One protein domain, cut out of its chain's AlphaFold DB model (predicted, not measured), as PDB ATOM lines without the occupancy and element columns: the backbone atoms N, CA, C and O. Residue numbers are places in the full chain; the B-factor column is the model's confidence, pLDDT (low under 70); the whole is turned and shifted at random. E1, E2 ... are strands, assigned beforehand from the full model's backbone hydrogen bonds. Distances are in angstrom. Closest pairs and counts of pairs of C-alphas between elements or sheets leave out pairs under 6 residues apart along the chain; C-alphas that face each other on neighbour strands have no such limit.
ATOM      1  N   ILE A 330      38.911  29.445  56.018       50.91
ATOM      2  CA  ILE A 330      39.481  29.406  57.357       50.91
ATOM      3  C   ILE A 330      38.362  28.901  58.257       50.91
ATOM      4  O   ILE A 330      37.335  29.567  58.396       50.91
ATOM      5  N   ILE A 331      38.533  27.706  58.817       51.38
ATOM      6  CA  ILE A 331      37.712  27.275  59.946       51.38
ATOM      7  C   ILE A 331      38.437  27.770  61.184       51.38
ATOM      8  O   ILE A 331      39.465  27.214  61.572       51.38
ATOM      9  N   GLU A 332      37.921  28.852  61.755       46.38
ATOM     10  CA  GLU A 332      38.318  29.264  63.093       46.38
ATOM     11  C   GLU A 332      37.922  28.138  64.046       46.38
ATOM     12  O   GLU A 332      36.777  27.683  64.029       46.38
ATOM     13  N   LEU A 333      38.886  27.655  64.822       53.81
ATOM     14  CA  LEU A 333      38.662  26.783  65.963       53.81
ATOM     15  C   LEU A 333      38.688  27.700  67.189       53.81
ATOM     16  O   LEU A 333      39.771  27.916  67.744       53.81
ATOM     17  N   PRO A 334      37.544  28.296  67.589       39.91
ATOM     18  CA  PRO A 334      37.526  29.361  68.591       39.91
ATOM     19  C   PRO A 334      38.114  28.870  69.917       39.91
ATOM     20  O   PRO A 334      38.878  29.579  70.561       39.91
ATOM     21  N   ASP A 335      37.861  27.601  70.236       43.66
ATOM     22  CA  ASP A 335      38.316  26.916  71.446       43.66
ATOM     23  C   ASP A 335      39.837  26.643  71.464       43.66
ATOM     24  O   ASP A 335      40.373  26.188  72.472       43.66
ATOM     25  N   GLN A 336      40.543  26.842  70.344       43.56
ATOM     26  CA  GLN A 336      41.970  26.510  70.180       43.56
ATOM     27  C   GLN A 336      42.826  27.689  69.711       43.56
ATOM     28  O   GLN A 336      44.039  27.536  69.580       43.56
ATOM     29  N   ASN A 337      42.209  28.846  69.454       47.78
ATOM     30  CA  ASN A 337      42.877  30.032  68.913       47.78
ATOM     31  C   ASN A 337      43.729  29.719  67.660       47.78
ATOM     32  O   ASN A 337      44.787  30.309  67.432       47.78
ATOM     33  N   ASP A 338      43.262  28.746  66.874       44.28
ATOM     34  CA  ASP A 338      43.908  28.224  65.673       44.28
ATOM     35  C   ASP A 338      42.918  28.297  64.504       44.28
ATOM     36  O   ASP A 338      41.696  28.345  64.674       44.28
ATOM     37  N   ALA A 339      43.459  28.317  63.298       51.88
ATOM     38  CA  ALA A 339      42.721  28.458  62.060       51.88
ATOM     39  C   ALA A 339      43.107  27.306  61.136       51.88
ATOM     40  O   ALA A 339      44.204  27.279  60.568       51.88
ATOM     41  N   LEU A 340      42.191  26.357  60.932       51.97
ATOM     42  CA  LEU A 340      42.399  25.347  59.904       51.97
ATOM     43  C   LEU A 340      42.210  26.000  58.538       51.97
ATOM     44  O   LEU A 340      41.101  26.356  58.129       51.97
ATOM     45  N   CYS A 341      43.334  26.163  57.856       52.56
ATOM     46  CA  CYS A 341      43.412  26.674  56.504       52.56
ATOM     47  C   CYS A 341      43.311  25.504  55.535       52.56
ATOM     48  O   CYS A 341      44.159  24.609  55.540       52.56
ATOM     49  N   PHE A 342      42.291  25.517  54.692       55.66
ATOM     50  CA  PHE A 342      42.112  24.478  53.696       55.66
ATOM     51  C   PHE A 342      42.055  25.073  52.294       55.66
ATOM     52  O   PHE A 342      41.343  26.050  52.026       55.66
ATOM     53  N   ASN A 343      42.753  24.405  51.380       57.59
ATOM     54  CA  ASN A 343      42.683  24.691  49.957       57.59
ATOM     55  C   ASN A 343      41.657  23.771  49.296       57.59
ATOM     56  O   ASN A 343      41.654  22.559  49.513       57.59
ATOM     57  N   ILE A 344      40.788  24.350  48.467       62.06
ATOM     58  CA  ILE A 344      39.891  23.603  47.588       62.06
ATOM     59  C   ILE A 344      40.474  23.624  46.176       62.06
ATOM     60  O   ILE A 344      40.170  24.489  45.349       62.06
ATOM     61  N   ASP A 345      41.275  22.608  45.873       63.88
ATOM     62  CA  ASP A 345      41.879  22.394  44.555       63.88
ATOM     63  C   ASP A 345      40.913  21.714  43.571       63.88
ATOM     64  O   ASP A 345      41.211  20.688  42.957       63.88
ATOM     65  N   GLU A 346      39.711  22.264  43.431       72.75
ATOM     66  CA  GLU A 346      38.676  21.700  42.566       72.75
ATOM     67  C   GLU A 346      38.571  22.421  41.231       72.75
ATOM     68  O   GLU A 346      38.962  23.573  41.064       72.75
ATOM     69  N   LYS A 347      38.019  21.731  40.234       79.00
ATOM     70  CA  LYS A 347      37.998  22.261  38.865       79.00
ATOM     71  C   LYS A 347      37.249  23.604  38.800       79.00
ATOM     72  O   LYS A 347      36.142  23.711  39.331       79.00
ATOM     73  N   PRO A 348      37.775  24.617  38.082       83.44
ATOM     74  CA  PRO A 348      37.033  25.843  37.820       83.44
ATOM     75  C   PRO A 348      35.634  25.545  37.273       83.44
ATOM     76  O   PRO A 348      35.463  24.786  36.319       83.44
ATOM     77  N   GLY A 349      34.627  26.153  37.892       82.12
ATOM     78  CA  GLY A 349      33.216  25.894  37.646       82.12
ATOM     79  C   GLY A 349      32.535  25.046  38.722       82.12
ATOM     80  O   GLY A 349      31.304  25.097  38.782       82.12
ATOM     81  N   THR A 350      33.283  24.332  39.576       82.50
ATOM     82  CA  THR A 350      32.722  23.568  40.703       82.50
ATOM     83  C   THR A 350      31.982  24.495  41.666       82.50
ATOM     84  O   THR A 350      32.435  25.600  41.967       82.50
ATOM     85  N   ILE A 351      30.806  24.051  42.116       85.06
ATOM     86  CA  ILE A 351      29.944  24.783  43.045       85.06
ATOM     87  C   ILE A 351      29.910  24.026  44.366       85.06
ATOM     88  O   ILE A 351      29.497  22.870  44.414       85.06
ATOM     89  N   PHE A 352      30.290  24.714  45.429       82.75
ATOM     90  CA  PHE A 352      30.287  24.220  46.792       82.75
ATOM     91  C   PHE A 352      29.053  24.691  47.529       82.75
ATOM     92  O   PHE A 352      28.651  25.847  47.394       82.75
ATOM     93  N   ASN A 353      28.490  23.807  48.348       85.75
ATOM     94  CA  ASN A 353      27.528  24.202  49.359       85.75
ATOM     95  C   ASN A 353      28.287  24.617  50.623       85.75
ATOM     96  O   ASN A 353      28.850  23.780  51.326       85.75
ATOM     97  N   LEU A 354      28.342  25.926  50.862       84.56
ATOM     98  CA  LEU A 354      29.094  26.504  51.973       84.56
ATOM     99  C   LEU A 354      28.281  26.448  53.256       84.56
ATOM    100  O   LEU A 354      28.772  26.007  54.282       84.56
ATOM    101  N   VAL A 355      27.017  26.847  53.172       86.06
ATOM    102  CA  VAL A 355      26.092  26.824  54.302       86.06
ATOM    103  C   VAL A 355      24.751  26.324  53.806       86.06
ATOM    104  O   VAL A 355      24.245  26.764  52.770       86.06
ATOM    105  N   ARG A 356      24.135  25.432  54.564       86.81
ATOM    106  CA  ARG A 356      22.752  25.025  54.400       86.81
ATOM    107  C   ARG A 356      22.144  24.805  55.770       86.81
ATOM    108  O   ARG A 356      22.443  23.834  56.452       86.81
ATOM    109  N   ASP A 357      21.246  25.699  56.146       87.56
ATOM    110  CA  ASP A 357      20.487  25.604  57.383       87.56
ATOM    111  C   ASP A 357      18.998  25.426  57.050       87.56
ATOM    112  O   ASP A 357      18.317  26.392  56.697       87.56
ATOM    113  N   PRO A 358      18.465  24.195  57.152       84.69
ATOM    114  CA  PRO A 358      17.063  23.920  56.854       84.69
ATOM    115  C   PRO A 358      16.084  24.641  57.788       84.69
ATOM    116  O   PRO A 358      14.957  24.931  57.384       84.69
ATOM    117  N   LEU A 359      16.479  24.909  59.040       83.56
ATOM    118  CA  LEU A 359      15.578  25.499  60.029       83.56
ATOM    119  C   LEU A 359      15.447  27.002  59.841       83.56
ATOM    120  O   LEU A 359      14.331  27.510  59.943       83.56
ATOM    121  N   THR A 360      16.527  27.717  59.531       84.25
ATOM    122  CA  THR A 360      16.448  29.146  59.178       84.25
ATOM    123  C   THR A 360      16.019  29.337  57.720       84.25
ATOM    124  O   THR A 360      15.272  30.265  57.410       84.25
ATOM    125  N   GLY A 361      16.340  28.379  56.844       87.12
ATOM    126  CA  GLY A 361      16.070  28.419  55.405       87.12
ATOM    127  C   GLY A 361      17.179  29.108  54.612       87.12
ATOM    128  O   GLY A 361      16.916  29.608  53.517       87.12
ATOM    129  N   ILE A 362      18.388  29.183  55.175       89.81
ATOM    130  CA  ILE A 362      19.552  29.821  54.560       89.81
ATOM    131  C   ILE A 362      20.315  28.797  53.723       89.81
ATOM    132  O   ILE A 362      20.617  27.696  54.185       89.81
ATOM    133  N   VAL A 363      20.671  29.181  52.498       90.75
ATOM    134  CA  VAL A 363      21.562  28.413  51.625       90.75
ATOM    135  C   VAL A 363      22.601  29.348  51.022       90.75
ATOM    136  O   VAL A 363      22.250  30.327  50.369       90.75
ATOM    137  N   VAL A 364      23.876  29.024  51.200       91.06
ATOM    138  CA  VAL A 364      25.010  29.721  50.593       91.06
ATOM    139  C   VAL A 364      25.780  28.736  49.730       91.06
ATOM    140  O   VAL A 364      26.223  27.694  50.210       91.06
ATOM    141  N   ASN A 365      25.971  29.086  48.462       91.12
ATOM    142  CA  ASN A 365      26.814  28.340  47.540       91.12
ATOM    143  C   ASN A 365      27.940  29.224  47.003       91.12
ATOM    144  O   ASN A 365      27.704  30.387  46.675       91.12
ATOM    145  N   GLY A 366      29.137  28.663  46.859       89.44
ATOM    146  CA  GLY A 366      30.296  29.328  46.265       89.44
ATOM    147  C   GLY A 366      30.747  28.614  45.001       89.44
ATOM    148  O   GLY A 366      30.884  27.396  45.000       89.44
ATOM    149  N   GLN A 367      30.969  29.350  43.916       88.44
ATOM    150  CA  GLN A 367      31.524  28.812  42.678       88.44
ATOM    151  C   GLN A 367      33.007  29.151  42.569       88.44
ATOM    152  O   GLN A 367      33.386  30.324  42.662       88.44
ATOM    153  N   ILE A 368      33.811  28.132  42.282       84.81
ATOM    154  CA  ILE A 368      35.238  28.280  42.031       84.81
ATOM    155  C   ILE A 368      35.500  28.752  40.596       84.81
ATOM    156  O   ILE A 368      34.888  28.290  39.633       84.81
ATOM    157  N   ILE A 369      36.437  29.678  40.459       84.56
ATOM    158  CA  ILE A 369      37.120  30.091  39.232       84.56
ATOM    159  C   ILE A 369      38.599  29.722  39.377       84.56
ATOM    160  O   ILE A 369      39.035  29.387  40.467       84.56
ATOM    161  N   GLY A 370      39.386  29.780  38.311       80.38
ATOM    162  CA  GLY A 370      40.841  29.668  38.453       80.38
ATOM    163  C   GLY A 370      41.565  30.698  37.611       80.38
ATOM    164  O   GLY A 370      40.920  31.583  37.049       80.38
ATOM    165  N   ASP A 371      42.883  30.604  37.537       75.62
ATOM    166  CA  ASP A 371      43.710  31.606  36.859       75.62
ATOM    167  C   ASP A 371      43.305  31.896  35.404       75.62
ATOM    168  O   ASP A 371      42.799  31.041  34.670       75.62
ATOM    169  N   LYS A 372      43.598  33.122  34.943       72.44
ATOM    170  CA  LYS A 372      43.427  33.539  33.539       72.44
ATOM    171  C   LYS A 372      44.284  32.694  32.595       72.44
ATOM    172  O   LYS A 372      43.909  32.512  31.434       72.44
ATOM    173  N   LYS A 373      45.455  32.243  33.057       69.06
ATOM    174  CA  LYS A 373      46.408  31.419  32.306       69.06
ATOM    175  C   LYS A 373      47.158  30.488  33.248       69.06
ATOM    176  O   LYS A 373      47.695  30.947  34.245       69.06
ATOM    177  N   VAL A 374      47.263  29.222  32.859       61.00
ATOM    178  CA  VAL A 374      48.089  28.222  33.547       61.00
ATOM    179  C   VAL A 374      49.512  28.298  32.997       61.00
ATOM    180  O   VAL A 374      49.698  28.293  31.773       61.00
ATOM    181  N   ILE A 375      50.513  28.388  33.873       60.56
ATOM    182  CA  ILE A 375      51.920  28.325  33.471       60.56
ATOM    183  C   ILE A 375      52.242  26.853  33.158       60.56
ATOM    184  O   ILE A 375      51.913  25.974  33.952       60.56
ATOM    185  N   PRO A 376      52.849  26.527  32.000       47.59
ATOM    186  CA  PRO A 376      53.217  25.149  31.693       47.59
ATOM    187  C   PRO A 376      54.163  24.589  32.765       47.59
ATOM    188  O   PRO A 376      55.282  25.074  32.902       47.59
ATOM    189  N   GLY A 377      53.707  23.575  33.505       53.25
ATOM    190  CA  GLY A 377      54.462  22.951  34.596       53.25
ATOM    191  C   GLY A 377      54.080  23.410  36.008       53.25
ATOM    192  O   GLY A 377      54.563  22.799  36.953       53.25
ATOM    193  N   SER A 378      53.207  24.414  36.169       57.12
ATOM    194  CA  SER A 378      52.665  24.811  37.477       57.12
ATOM    195  C   SER A 378      51.259  24.246  37.705       57.12
ATOM    196  O   SER A 378      50.518  23.953  36.757       57.12
ATOM    197  N   LYS A 379      50.868  24.116  38.978       63.66
ATOM    198  CA  LYS A 379      49.482  23.832  39.370       63.66
ATOM    199  C   LYS A 379      48.604  25.051  39.038       63.66
ATOM    200  O   LYS A 379      49.083  26.182  39.024       63.66
ATOM    201  N   MET A 380      47.340  24.817  38.688       68.69
ATOM    202  CA  MET A 380      46.368  25.886  38.439       68.69
ATOM    203  C   MET A 380      45.760  26.320  39.771       68.69
ATOM    204  O   MET A 380      45.134  25.485  40.420       68.69
ATOM    205  N   HIS A 381      45.895  27.596  40.135       71.88
ATOM    206  CA  HIS A 381      45.248  28.118  41.334       71.88
ATOM    207  C   HIS A 381      43.760  28.351  41.081       71.88
ATOM    208  O   HIS A 381      43.323  28.723  39.980       71.88
ATOM    209  N   THR A 382      42.978  28.089  42.116       75.81
ATOM    210  CA  THR A 382      41.524  28.205  42.153       75.81
ATOM    211  C   THR A 382      41.147  29.275  43.168       75.81
ATOM    212  O   THR A 382      41.928  29.563  44.057       75.81
ATOM    213  N   TYR A 383      39.986  29.918  43.027       79.81
ATOM    214  CA  TYR A 383      39.473  30.952  43.940       79.81
ATOM    215  C   TYR A 383      37.946  30.992  43.891       79.81
ATOM    216  O   TYR A 383      37.358  30.605  42.882       79.81
ATOM    217  N   PHE A 384      37.264  31.533  44.904       84.62
ATOM    218  CA  PHE A 384      35.833  31.820  44.762       84.62
ATOM    219  C   PHE A 384      35.611  33.029  43.852       84.62
ATOM    220  O   PHE A 384      36.064  34.136  44.120       84.62
ATOM    221  N   GLY A 385      34.874  32.831  42.763       87.38
ATOM    222  CA  GLY A 385      34.536  33.908  41.826       87.38
ATOM    223  C   GLY A 385      33.112  34.419  41.974       87.38
ATOM    224  O   GLY A 385      32.775  35.503  41.482       87.38
ATOM    225  N   ARG A 386      32.247  33.615  42.600       92.19
ATOM    226  CA  ARG A 386      30.830  33.929  42.745       92.19
ATOM    227  C   ARG A 386      30.234  33.269  43.980       92.19
ATOM    228  O   ARG A 386      30.467  32.089  44.212       92.19
ATOM    229  N   PHE A 387      29.378  33.997  44.686       92.81
ATOM    230  CA  PHE A 387      28.529  33.468  45.746       92.81
ATOM    231  C   PHE A 387      27.053  33.617  45.391       92.81
ATOM    232  O   PHE A 387      26.633  34.625  44.822       92.81
ATOM    233  N   GLY A 388      26.264  32.605  45.733       93.38
ATOM    234  CA  GLY A 388      24.809  32.642  45.719       93.38
ATOM    235  C   GLY A 388      24.286  32.457  47.136       93.38
ATOM    236  O   GLY A 388      24.493  31.395  47.715       93.38
ATOM    237  N   ILE A 389      23.608  33.465  47.679       92.25
ATOM    238  CA  ILE A 389      22.979  33.431  49.003       92.25
ATOM    239  C   ILE A 389      21.468  33.445  48.815       92.25
ATOM    240  O   ILE A 389      20.919  34.306  48.128       92.25
ATOM    241  N   VAL A 390      20.785  32.487  49.423       91.06
ATOM    242  CA  VAL A 390      19.337  32.335  49.355       91.06
ATOM    243  C   VAL A 390      18.780  32.267  50.764       91.06
ATOM    244  O   VAL A 390      19.305  31.546  51.607       91.06
ATOM    245  N   HIS A 391      17.685  32.986  50.995       90.44
ATOM    246  CA  HIS A 391      16.848  32.797  52.172       90.44
ATOM    247  C   HIS A 391      15.456  32.357  51.716       90.44
ATOM    248  O   HIS A 391      14.628  33.179  51.319       90.44
ATOM    249  N   GLU A 392      15.181  31.054  51.777       85.31
ATOM    250  CA  GLU A 392      13.987  30.445  51.178       85.31
ATOM    251  C   GLU A 392      12.687  31.020  51.750       85.31
ATOM    252  O   GLU A 392      11.770  31.345  50.999       85.31
ATOM    253  N   LYS A 393      12.626  31.228  53.072       85.06
ATOM    254  CA  LYS A 393      11.420  31.741  53.750       85.06
ATOM    255  C   LYS A 393      11.069  33.189  53.409       85.06
ATOM    256  O   LYS A 393       9.896  33.545  53.451       85.06
ATOM    257  N   PHE A 394      12.070  34.011  53.102       85.44
ATOM    258  CA  PHE A 394      11.893  35.433  52.794       85.44
ATOM    259  C   PHE A 394      12.011  35.719  51.294       85.44
ATOM    260  O   PHE A 394      12.016  36.875  50.893       85.44
ATOM    261  N   GLY A 395      12.137  34.684  50.453       86.50
ATOM    262  CA  GLY A 395      12.225  34.851  49.002       86.50
ATOM    263  C   GLY A 395      13.455  35.635  48.531       86.50
ATOM    264  O   GLY A 395      13.452  36.147  47.410       86.50
ATOM    265  N   ILE A 396      14.498  35.735  49.362       89.38
ATOM    266  CA  ILE A 396      15.712  36.497  49.056       89.38
ATOM    267  C   ILE A 396      16.648  35.631  48.218       89.38
ATOM    268  O   ILE A 396      16.914  34.477  48.556       89.38
ATOM    269  N   ARG A 397      17.178  36.208  47.140       91.56
ATOM    270  CA  ARG A 397      18.258  35.641  46.329       91.56
ATOM    271  C   ARG A 397      19.278  36.725  46.034       91.56
ATOM    272  O   ARG A 397      18.974  37.693  45.348       91.56
ATOM    273  N   LEU A 398      20.486  36.543  46.528       92.94
ATOM    274  CA  LEU A 398      21.623  37.410  46.290       92.94
ATOM    275  C   LEU A 398      22.654  36.624  45.480       92.94
ATOM    276  O   LEU A 398      23.026  35.513  45.850       92.94
ATOM    277  N   MET A 399      23.127  37.199  44.381       93.69
ATOM    278  CA  MET A 399      24.224  36.654  43.592       93.69
ATOM    279  C   MET A 399      25.331  37.696  43.499       93.69
ATOM    280  O   MET A 399      25.133  38.793  42.979       93.69
ATOM    281  N   VAL A 400      26.498  37.338  44.015       94.19
ATOM    282  CA  VAL A 400      27.665  38.207  44.136       94.19
ATOM    283  C   VAL A 400      28.765  37.643  43.269       94.19
ATOM    284  O   VAL A 400      29.110  36.479  43.403       94.19
ATOM    285  N   SER A 401      29.318  38.454  42.382       93.50
ATOM    286  CA  SER A 401      30.507  38.134  41.599       93.50
ATOM    287  C   SER A 401      31.526  39.256  41.733       93.50
ATOM    288  O   SER A 401      31.211  40.338  42.227       93.50
ATOM    289  N   THR A 402      32.727  39.045  41.212       88.94
ATOM    290  CA  THR A 402      33.781  40.072  41.182       88.94
ATOM    291  C   THR A 402      33.416  41.306  40.351       88.94
ATOM    292  O   THR A 402      34.021  42.362  40.500       88.94
ATOM    293  N   LYS A 403      32.386  41.215  39.496       87.81
ATOM    294  CA  LYS A 403      31.958  42.299  38.593       87.81
ATOM    295  C   LYS A 403      30.661  42.969  39.026       87.81
ATOM    296  O   LYS A 403      30.536  44.190  38.957       87.81
ATOM    297  N   GLU A 404      29.699  42.167  39.455       89.25
ATOM    298  CA  GLU A 404      28.335  42.603  39.741       89.25
ATOM    299  C   GLU A 404      27.774  41.919  40.982       89.25
ATOM    300  O   GLU A 404      28.105  40.770  41.290       89.25
ATOM    301  N   ILE A 405      26.892  42.640  41.665       93.44
ATOM    302  CA  ILE A 405      26.110  42.166  42.799       93.44
ATOM    303  C   ILE A 405      24.644  42.318  42.396       93.44
ATOM    304  O   ILE A 405      24.206  43.423  42.094       93.44
ATOM    305  N   SER A 406      23.876  41.237  42.396       91.31
ATOM    306  CA  SER A 406      22.453  41.248  42.043       91.31
ATOM    307  C   SER A 406      21.622  40.703  43.190       91.31
ATOM    308  O   SER A 406      21.974  39.708  43.822       91.31
ATOM    309  N   VAL A 407      20.524  41.385  43.484       90.94
ATOM    310  CA  VAL A 407      19.650  41.103  44.621       90.94
ATOM    311  C   VAL A 407      18.238  40.956  44.112       90.94
ATOM    312  O   VAL A 407      17.755  41.832  43.408       90.94
ATOM    313  N   SER A 408      17.551  39.900  44.519       87.31
ATOM    314  CA  SER A 408      16.129  39.703  44.288       87.31
ATOM    315  C   SER A 408      15.424  39.442  45.613       87.31
ATOM    316  O   SER A 408      15.758  38.484  46.303       87.31
ATOM    317  N   GLU A 409      14.409  40.242  45.926       83.88
ATOM    318  CA  GLU A 409      13.474  40.028  47.040       83.88
ATOM    319  C   GLU A 409      12.050  40.071  46.464       83.88
ATOM    320  O   GLU A 409      11.702  41.001  45.729       83.88
ATOM    321  N   ASP A 410      11.252  39.027  46.702       73.69
ATOM    322  CA  ASP A 410       9.863  38.905  46.220       73.69
ATOM    323  C   ASP A 410       9.663  39.195  44.713       73.69
ATOM    324  O   ASP A 410       8.658  39.761  44.276       73.69
ATOM    325  N   GLY A 411      10.644  38.812  43.888       70.75
ATOM    326  CA  GLY A 411      10.608  38.965  42.428       70.75
ATOM    327  C   GLY A 411      10.995  40.351  41.902       70.75
ATOM    328  O   GLY A 411      10.960  40.568  40.690       70.75
ATOM    329  N   LYS A 412      11.391  41.291  42.772       80.06
ATOM    330  CA  LYS A 412      11.999  42.566  42.368       80.06
ATOM    331  C   LYS A 412      13.514  42.452  42.418       80.06
ATOM    332  O   LYS A 412      14.067  42.189  43.482       80.06
ATOM    333  N   GLN A 413      14.166  42.696  41.283       85.44
ATOM    334  CA  GLN A 413      15.620  42.651  41.174       85.44
ATOM    335  C   GLN A 413      16.240  44.054  41.227       85.44
ATOM    336  O   GLN A 413      15.746  44.986  40.591       85.44
ATOM    337  N   VAL A 414      17.335  44.190  41.973       88.00
ATOM    338  CA  VAL A 414      18.175  45.386  42.047       88.00
ATOM    339  C   VAL A 414      19.631  44.971  41.896       88.00
ATOM    340  O   VAL A 414      20.114  44.114  42.633       88.00
ATOM    341  N   ASP A 415      20.340  45.640  40.994       88.94
ATOM    342  CA  ASP A 415      21.766  45.415  40.789       88.94
ATOM    343  C   ASP A 415      22.606  46.521  41.455       88.94
ATOM    344  O   ASP A 415      22.225  47.700  41.560       88.94
ATOM    345  N   PHE A 416      23.771  46.118  41.940       88.00
ATOM    346  CA  PHE A 416      24.768  46.926  42.621       88.00
ATOM    347  C   PHE A 416      26.122  46.730  41.935       88.00
ATOM    348  O   PHE A 416      26.421  45.686  41.354       88.00
ATOM    349  N   SER A 417      26.953  47.766  42.017       87.75
ATOM    350  CA  SER A 417      28.322  47.754  41.512       87.75
ATOM    351  C   SER A 417      29.279  47.997  42.667       87.75
ATOM    352  O   SER A 417      29.012  48.845  43.517       87.75
ATOM    353  N   TRP A 418      30.427  47.322  42.630       87.31
ATOM    354  CA  TRP A 418      31.545  47.536  43.548       87.31
ATOM    355  C   TRP A 418      32.146  48.944  43.478       87.31
ATOM    356  O   TRP A 418      32.869  49.346  44.377       87.31
ATOM    357  N   THR A 419      31.850  49.722  42.435       86.69
ATOM    358  CA  THR A 419      32.508  51.015  42.174       86.69
ATOM    359  C   THR A 419      32.059  52.162  43.080       86.69
ATOM    360  O   THR A 419      32.701  53.214  43.082       86.69
ATOM    361  N   ASN A 420      30.978  51.992  43.848       82.44
ATOM    362  CA  ASN A 420      30.423  53.038  44.706       82.44
ATOM    363  C   ASN A 420      29.956  52.474  46.046       82.44
ATOM    364  O   ASN A 420      29.406  51.376  46.105       82.44
ATOM    365  N   ASN A 421      30.089  53.283  47.100       86.00
ATOM    366  CA  ASN A 421      29.458  52.980  48.379       86.00
ATOM    367  C   ASN A 421      27.941  53.031  48.212       86.00
ATOM    368  O   ASN A 421      27.404  54.021  47.702       86.00
ATOM    369  N   LYS A 422      27.242  51.986  48.645       88.19
ATOM    370  CA  LYS A 422      25.785  51.937  48.554       88.19
ATOM    371  C   LYS A 422      25.220  51.113  49.693       88.19
ATOM    372  O   LYS A 422      25.674  50.001  49.935       88.19
ATOM    373  N   THR A 423      24.196  51.649  50.339       87.69
ATOM    374  CA  THR A 423      23.459  50.947  51.386       87.69
ATOM    375  C   THR A 423      22.027  50.739  50.919       87.69
ATOM    376  O   THR A 423      21.399  51.663  50.397       87.69
ATOM    377  N   LEU A 424      21.520  49.523  51.076       85.12
ATOM    378  CA  LEU A 424      20.116  49.182  50.920       85.12
ATOM    379  C   LEU A 424      19.614  48.741  52.288       85.12
ATOM    380  O   LEU A 424      20.105  47.746  52.805       85.12
ATOM    381  N   ASN A 425      18.632  49.455  52.829       84.25
ATOM    382  CA  ASN A 425      17.933  49.018  54.030       84.25
ATOM    383  C   ASN A 425      16.589  48.431  53.606       84.25
ATOM    384  O   ASN A 425      15.736  49.155  53.079       84.25
ATOM    385  N   GLY A 426      16.451  47.119  53.748       77.38
ATOM    386  CA  GLY A 426      15.287  46.360  53.311       77.38
ATOM    387  C   GLY A 426      14.376  45.978  54.471       77.38
ATOM    388  O   GLY A 426      14.587  46.337  55.626       77.38
ATOM    389  N   LEU A 427      13.309  45.242  54.157       78.00
ATOM    390  CA  LEU A 427      12.372  44.752  55.172       78.00
ATOM    391  C   LEU A 427      12.894  43.502  55.885       78.00
ATOM    392  O   LEU A 427      12.624  43.349  57.080       78.00
ATOM    393  N   ASN A 428      13.609  42.640  55.152       83.94
ATOM    394  CA  ASN A 428      14.173  41.377  55.637       83.94
ATOM    395  C   ASN A 428      15.687  41.247  55.396       83.94
ATOM    396  O   ASN A 428      16.291  40.275  55.853       83.94
ATOM    397  N   MET A 429      16.303  42.203  54.698       88.06
ATOM    398  CA  MET A 429      17.733  42.204  54.409       88.06
ATOM    399  C   MET A 429      18.274  43.622  54.279       88.06
ATOM    400  O   MET A 429      17.735  44.414  53.508       88.06
ATOM    401  N   ASP A 430      19.395  43.880  54.942       88.62
ATOM    402  CA  ASP A 430      20.198  45.078  54.736       88.62
ATOM    403  C   ASP A 430      21.493  44.720  54.006       88.62
ATOM    404  O   ASP A 430      22.119  43.691  54.271       88.62
ATOM    405  N   LEU A 431      21.898  45.573  53.068       90.44
ATOM    406  CA  LEU A 431      23.135  45.431  52.310       90.44
ATOM    407  C   LEU A 431      23.959  46.698  52.414       90.44
ATOM    408  O   LEU A 431      23.446  47.796  52.199       90.44
ATOM    409  N   GLN A 432      25.255  46.540  52.637       90.56
ATOM    410  CA  GLN A 432      26.213  47.634  52.611       90.56
ATOM    411  C   GLN A 432      27.380  47.270  51.701       90.56
ATOM    412  O   GLN A 432      28.178  46.396  52.017       90.56
ATOM    413  N   VAL A 433      27.483  47.960  50.569       90.06
ATOM    414  CA  VAL A 433      28.634  47.891  49.666       90.06
ATOM    415  C   VAL A 433      29.611  48.992  50.052       90.06
ATOM    416  O   VAL A 433      29.251  50.174  50.053       90.06
ATOM    417  N   ILE A 434      30.851  48.605  50.334       82.38
ATOM    418  CA  ILE A 434      32.008  49.484  50.463       82.38
ATOM    419  C   ILE A 434      32.803  49.384  49.165       82.38
ATOM    420  O   ILE A 434      33.196  48.294  48.739       82.38
ATOM    421  N   LYS A 435      33.023  50.541  48.538       82.88
ATOM    422  CA  LYS A 435      33.671  50.683  47.240       82.88
ATOM    423  C   LYS A 435      34.957  49.868  47.187       82.88
ATOM    424  O   LYS A 435      35.835  50.046  48.025       82.88
ATOM    425  N   ASP A 436      35.053  49.042  46.149       74.00
ATOM    426  CA  ASP A 436      36.227  48.260  45.774       74.00
ATOM    427  C   ASP A 436      36.772  47.343  46.880       74.00
ATOM    428  O   ASP A 436      37.916  46.912  46.781       74.00
ATOM    429  N   ARG A 437      35.971  47.055  47.920       78.56
ATOM    430  CA  ARG A 437      36.447  46.368  49.121       78.56
ATOM    431  C   ARG A 437      35.537  45.244  49.588       78.56
ATOM    432  O   ARG A 437      35.979  44.106  49.654       78.56
ATOM    433  N   SER A 438      34.295  45.538  49.966       85.00
ATOM    434  CA  SER A 438      33.466  44.535  50.640       85.00
ATOM    435  C   SER A 438      31.968  44.782  50.526       85.00
ATOM    436  O   SER A 438      31.506  45.890  50.253       85.00
ATOM    437  N   LEU A 439      31.207  43.707  50.699       89.00
ATOM    438  CA  LEU A 439      29.759  43.681  50.785       89.00
ATOM    439  C   LEU A 439      29.376  43.019  52.108       89.00
ATOM    440  O   LEU A 439      29.670  41.848  52.330       89.00
ATOM    441  N   THR A 440      28.684  43.756  52.965       87.62
ATOM    442  CA  THR A 440      28.070  43.217  54.179       87.62
ATOM    443  C   THR A 440      26.597  42.934  53.918       87.62
ATOM    444  O   THR A 440      25.877  43.800  53.420       87.62
ATOM    445  N   VAL A 441      26.158  41.725  54.259       90.06
ATOM    446  CA  VAL A 441      24.783  41.243  54.117       90.06
ATOM    447  C   VAL A 441      24.242  40.935  55.504       90.06
ATOM    448  O   VAL A 441      24.743  40.033  56.168       90.06
ATOM    449  N   THR A 442      23.216  41.655  55.938       87.75
ATOM    450  CA  THR A 442      22.548  41.414  57.222       87.75
ATOM    451  C   THR A 442      21.149  40.885  56.948       87.75
ATOM    452  O   THR A 442      20.306  41.610  56.423       87.75
ATOM    453  N   LEU A 443      20.887  39.623  57.286       85.25
ATOM    454  CA  LEU A 443      19.553  39.032  57.176       85.25
ATOM    455  C   LEU A 443      18.802  39.258  58.492       85.25
ATOM    456  O   LEU A 443      19.342  39.060  59.578       85.25
ATOM    457  N   LYS A 444      17.554  39.718  58.417       73.69
ATOM    458  CA  LYS A 444      16.792  40.140  59.597       73.69
ATOM    459  C   LYS A 444      16.591  38.999  60.594       73.69
ATOM    460  O   LYS A 444      16.019  37.971  60.244       73.69
ATOM    461  N   ASN A 445      16.970  39.244  61.852       67.19
ATOM    462  CA  ASN A 445      16.923  38.264  62.946       67.19
ATOM    463  C   ASN A 445      17.651  36.956  62.582       67.19
ATOM    464  O   ASN A 445      17.183  35.865  62.906       67.19
ATOM    465  N   SER A 446      18.727  37.056  61.807       68.44
ATOM    466  CA  SER A 446      19.486  35.932  61.268       68.44
ATOM    467  C   SER A 446      20.954  36.331  61.107       68.44
ATOM    468  O   SER A 446      21.371  37.404  61.535       68.44
ATOM    469  N   VAL A 447      21.729  35.438  60.504       78.44
ATOM    470  CA  VAL A 447      23.177  35.559  60.343       78.44
ATOM    471  C   VAL A 447      23.567  36.742  59.454       78.44
ATOM    472  O   VAL A 447      22.876  37.095  58.490       78.44
ATOM    473  N   LYS A 448      24.723  37.322  59.770       83.81
ATOM    474  CA  LYS A 448      25.396  38.346  58.980       83.81
ATOM    475  C   LYS A 448      26.574  37.758  58.207       83.81
ATOM    476  O   LYS A 448      27.379  37.004  58.753       83.81
ATOM    477  N   PHE A 449      26.696  38.142  56.941       85.69
ATOM    478  CA  PHE A 449      27.780  37.723  56.053       85.69
ATOM    479  C   PHE A 449      28.631  38.911  55.621       85.69
ATOM    480  O   PHE A 449      28.112  39.998  55.350       85.69
ATOM    481  N   LEU A 450      29.933  38.682  55.495       82.19
ATOM    482  CA  LEU A 450      30.877  39.607  54.889       82.19
ATOM    483  C   LEU A 450      31.504  38.942  53.665       82.19
ATOM    484  O   LEU A 450      32.087  37.868  53.755       82.19
ATOM    485  N   ILE A 451      31.378  39.596  52.515       86.06
ATOM    486  CA  ILE A 451      32.022  39.187  51.269       86.06
ATOM    487  C   ILE A 451      33.088  40.221  50.934       86.06
ATOM    488  O   ILE A 451      32.772  41.404  50.801       86.06
ATOM    489  N   ILE A 452      34.335  39.789  50.792       81.19
ATOM    490  CA  ILE A 452      35.469  40.658  50.460       81.19
ATOM    491  C   ILE A 452      35.789  40.508  48.974       81.19
ATOM    492  O   ILE A 452      35.802  39.397  48.454       81.19
ATOM    493  N   LEU A 453      36.018  41.624  48.283       82.25
ATOM    494  CA  LEU A 453      36.517  41.653  46.911       82.25
ATOM    495  C   LEU A 453      38.033  41.841  46.940       82.25
ATOM    496  O   LEU A 453      38.519  42.916  47.290       82.25
ATOM    497  N   HIS A 454      38.766  40.828  46.493       77.75
ATOM    498  CA  HIS A 454      40.205  40.914  46.291       77.75
ATOM    499  C   HIS A 454      40.464  41.380  44.863       77.75
ATOM    500  O   HIS A 454      40.202  40.658  43.897       77.75
ATOM    501  N   LYS A 455      40.929  42.624  44.723       73.50
ATOM    502  CA  LYS A 455      41.255  43.201  43.420       73.50
ATOM    503  C   LYS A 455      42.683  42.884  43.033       73.50
ATOM    504  O   LYS A 455      43.622  43.316  43.694       73.50
ATOM    505  N   ILE A 456      42.824  42.233  41.893       69.38
ATOM    506  CA  ILE A 456      44.105  41.993  41.258       69.38
ATOM    507  C   ILE A 456      44.309  43.057  40.187       69.38
ATOM    508  O   ILE A 456      43.373  43.527  39.535       69.38
ATOM    509  N   TRP A 457      45.558  43.470  39.989       61.75
ATOM    510  CA  TRP A 457      45.895  44.434  38.952       61.75
ATOM    511  C   TRP A 457      45.327  44.012  37.581       61.75
ATOM    512  O   TRP A 457      45.522  42.889  37.122       61.75
ATOM    513  N   GLU A 458      44.630  44.916  36.886       58.94
ATOM    514  CA  GLU A 458      43.826  44.583  35.696       58.94
ATOM    515  C   GLU A 458      44.642  43.911  34.570       58.94
ATOM    516  O   GLU A 458      44.157  43.011  33.874       58.94
ATOM    517  N   LYS A 459      45.918  44.296  34.430       58.16
ATOM    518  CA  LYS A 459      46.868  43.742  33.449       58.16
ATOM    519  C   LYS A 459      47.654  42.532  33.957       58.16
ATOM    520  O   LYS A 459      48.561  42.080  33.257       58.16
ATOM    521  N   HIS A 460      47.325  42.006  35.137       61.34
ATOM    522  CA  HIS A 460      48.020  40.858  35.694       61.34
ATOM    523  C   HIS A 460      47.896  39.650  34.743       61.34
ATOM    524  O   HIS A 460      46.776  39.313  34.329       61.34
ATOM    525  N   PRO A 461      49.024  39.033  34.342       57.03
ATOM    526  CA  PRO A 461      49.048  38.037  33.273       57.03
ATOM    527  C   PRO A 461      48.447  36.679  33.664       57.03
ATOM    528  O   PRO A 461      48.012  35.956  32.764       57.03
ATOM    529  N   TYR A 462      48.411  36.363  34.965       61.41
ATOM    530  CA  TYR A 462      48.026  35.047  35.495       61.41
ATOM    531  C   TYR A 462      46.743  35.105  36.337       61.41
ATOM    532  O   TYR A 462      45.730  34.563  35.917       61.41
ATOM    533  N   HIS A 463      46.735  35.848  37.443       71.38
ATOM    534  CA  HIS A 463      45.573  35.932  38.337       71.38
ATOM    535  C   HIS A 463      44.453  36.899  37.888       71.38
ATOM    536  O   HIS A 463      44.632  37.775  37.025       71.38
ATOM    537  N   GLN A 464      43.268  36.735  38.483       77.44
ATOM    538  CA  GLN A 464      42.086  37.590  38.324       77.44
ATOM    539  C   GLN A 464      41.439  37.908  39.672       77.44
ATOM    540  O   GLN A 464      41.633  37.154  40.616       77.44
ATOM    541  N   ASP A 465      40.642  38.980  39.733       82.31
ATOM    542  CA  ASP A 465      39.839  39.304  40.918       82.31
ATOM    543  C   ASP A 465      39.096  38.070  41.436       82.31
ATOM    544  O   ASP A 465      38.577  37.269  40.646       82.31
ATOM    545  N   TYR A 466      38.997  37.966  42.754       85.62
ATOM    546  CA  TYR A 466      38.310  36.881  43.443       85.62
ATOM    547  C   TYR A 466      37.602  37.395  44.700       85.62
ATOM    548  O   TYR A 466      37.672  38.581  45.037       85.62
ATOM    549  N   LEU A 467      36.843  36.519  45.354       83.81
ATOM    550  CA  LEU A 467      36.022  36.846  46.511       83.81
ATOM    551  C   LEU A 467      36.403  35.998  47.728       83.81
ATOM    552  O   LEU A 467      36.621  34.798  47.596       83.81
ATOM    553  N   GLY A 468      36.380  36.612  48.910       81.25
ATOM    554  CA  GLY A 468      36.377  35.931  50.208       81.25
ATOM    555  C   GLY A 468      34.975  35.933  50.824       81.25
ATOM    556  O   GLY A 468      34.197  36.856  50.567       81.25
ATOM    557  N   PHE A 469      34.633  34.917  51.621       82.06
ATOM    558  CA  PHE A 469      33.343  34.811  52.317       82.06
ATOM    559  C   PHE A 469      33.548  34.501  53.797       82.06
ATOM    560  O   PHE A 469      34.215  33.528  54.133       82.06
ATOM    561  N   TYR A 470      32.915  35.296  54.659       76.38
ATOM    562  CA  TYR A 470      33.023  35.201  56.111       76.38
ATOM    563  C   TYR A 470      31.633  35.269  56.751       76.38
ATOM    564  O   TYR A 470      30.781  36.075  56.352       76.38
ATOM    565  N   THR A 471      31.403  34.444  57.769       74.62
ATOM    566  CA  THR A 471      30.205  34.491  58.615       74.62
ATOM    567  C   THR A 471      30.524  35.273  59.883       74.62
ATOM    568  O   THR A 471      31.381  34.850  60.644       74.62
ATOM    569  N   LEU A 472      29.852  36.401  60.124       68.50
ATOM    570  CA  LEU A 472      30.143  37.254  61.288       68.50
ATOM    571  C   LEU A 472      29.355  36.853  62.545       68.50
ATOM    572  O   LEU A 472      29.777  37.164  63.648       68.50
ATOM    573  N   ASP A 473      28.222  36.164  62.381       69.94
ATOM    574  CA  ASP A 473      27.331  35.764  63.478       69.94
ATOM    575  C   ASP A 473      26.969  34.270  63.367       69.94
ATOM    576  O   ASP A 473      25.797  33.898  63.266       69.94
ATOM    577  N   SER A 474      27.981  33.397  63.313       65.69
ATOM    578  CA  SER A 474      27.811  31.942  63.129       65.69
ATOM    579  C   SER A 474      26.932  31.289  64.209       65.69
ATOM    580  O   SER A 474      26.165  30.375  63.912       65.69
ATOM    581  N   HIS A 475      26.944  31.817  65.434       67.75
ATOM    582  CA  HIS A 475      26.108  31.366  66.553       67.75
ATOM    583  C   HIS A 475      24.586  31.504  66.320       67.75
ATOM    584  O   HIS A 475      23.801  30.941  67.080       67.75
ATOM    585  N   LEU A 476      24.145  32.253  65.299       73.69
ATOM    586  CA  LEU A 476      22.722  32.409  64.959       73.69
ATOM    587  C   LEU A 476      22.203  31.341  63.982       73.69
ATOM    588  O   LEU A 476      21.015  31.354  63.639       73.69
ATOM    589  N   PHE A 477      23.058  30.427  63.518       75.56
ATOM    590  CA  PHE A 477      22.610  29.242  62.792       75.56
ATOM    591  C   PHE A 477      21.917  28.242  63.720       75.56
ATOM    592  O   PHE A 477      22.140  28.206  64.927       75.56
TER     593      PHE A 477
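Overview. This is residues 330 to 477 of the 487 residues of the protein "Inter-alpha-trypsin inhibitor heavy chain H3-like protein" of Labeo rohita (UniProt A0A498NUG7). What shape do these atoms make? They make a sandwich of two twisted sheets face to face, E3 to E8 in one and E9 to E13 in the other, with their strands at 17 degrees to each other; the small hairpin of E1 and E2 lies off the sandwich. How does the chain build it? The printed part has 148 residues with 13 named strands, E1 to E13 in order, and no named helix, an all strand class; each large sheet is an antiparallel meander, each strand the neighbour of the one before. How large is it? It is compact, with a radius of gyration of the C-alphas of 16.2 A and spans of 51 by 38 by 25 A.

Arrangement. What comes first? E1, residues 330 to 333, and E2, residues 338 to 342, form an antiparallel hairpin, with N 331 and O 340 within hydrogen-bond range at 3.0 A. Both are apart from the strands of the two larger sheets. What follows? Edge strand E3, residues 351 to 357, then inner strands E4, 362 to 370, E5, 382 to 391, E6, 396 to 401, and E7, 405 to 409, then edge strand E8, 412 to 416, are antiparallel neighbours in that order in one twisted sheet. Pairs within hydrogen-bond range are, from E3 onward, N 352 and O 366, 2.8 A; N 365 and O 388, 2.8 A; N 389 and O 398, 2.8 A; N 399 and O 406, 2.8 A; N 407 and O 414, 2.9 A. And the second sheet? After a tight link come E9, residues 422 to 425, E10, 429 to 434, E11, 438 to 443, E12, 448 to 454, and E13, 466 to 471, with N 424 and O 431 at 2.8 A, N 432 and O 440 at 2.9 A, N 441 and O 449 at 2.8 A, and N 452 and O 468 at 2.9 A. Where do the sheets come close? The closest C-alphas of E5 and E13 are those of Gly 385 and Tyr 466, 5.1 A apart.

Along the chain. Where do the strands begin and end? C-alpha 330 of E1 is at (39.481, 29.406, 57.357), and C-alpha 471 of E13 is at (30.205, 34.491, 58.615). Which strands are long? E5 spans 27.0 A from C-alpha 382 at (41.524, 28.205, 42.153), E4 26.7 A and E12 19.7 A.

Size, cuts and confidence. How far does it reach? The C-alphas farthest apart, those of Gly 377 and Leu 427, are 51.7 A apart. Is it unbroken? The printed part has no cut, and the links E4 to E5 and E12 to E13 are long, 11 residues each. Where is confidence low? Residues 330 to 345, 373 to 380, 445 to 446, 456 to 462 and 472 to 475 of this model have pLDDT under 70.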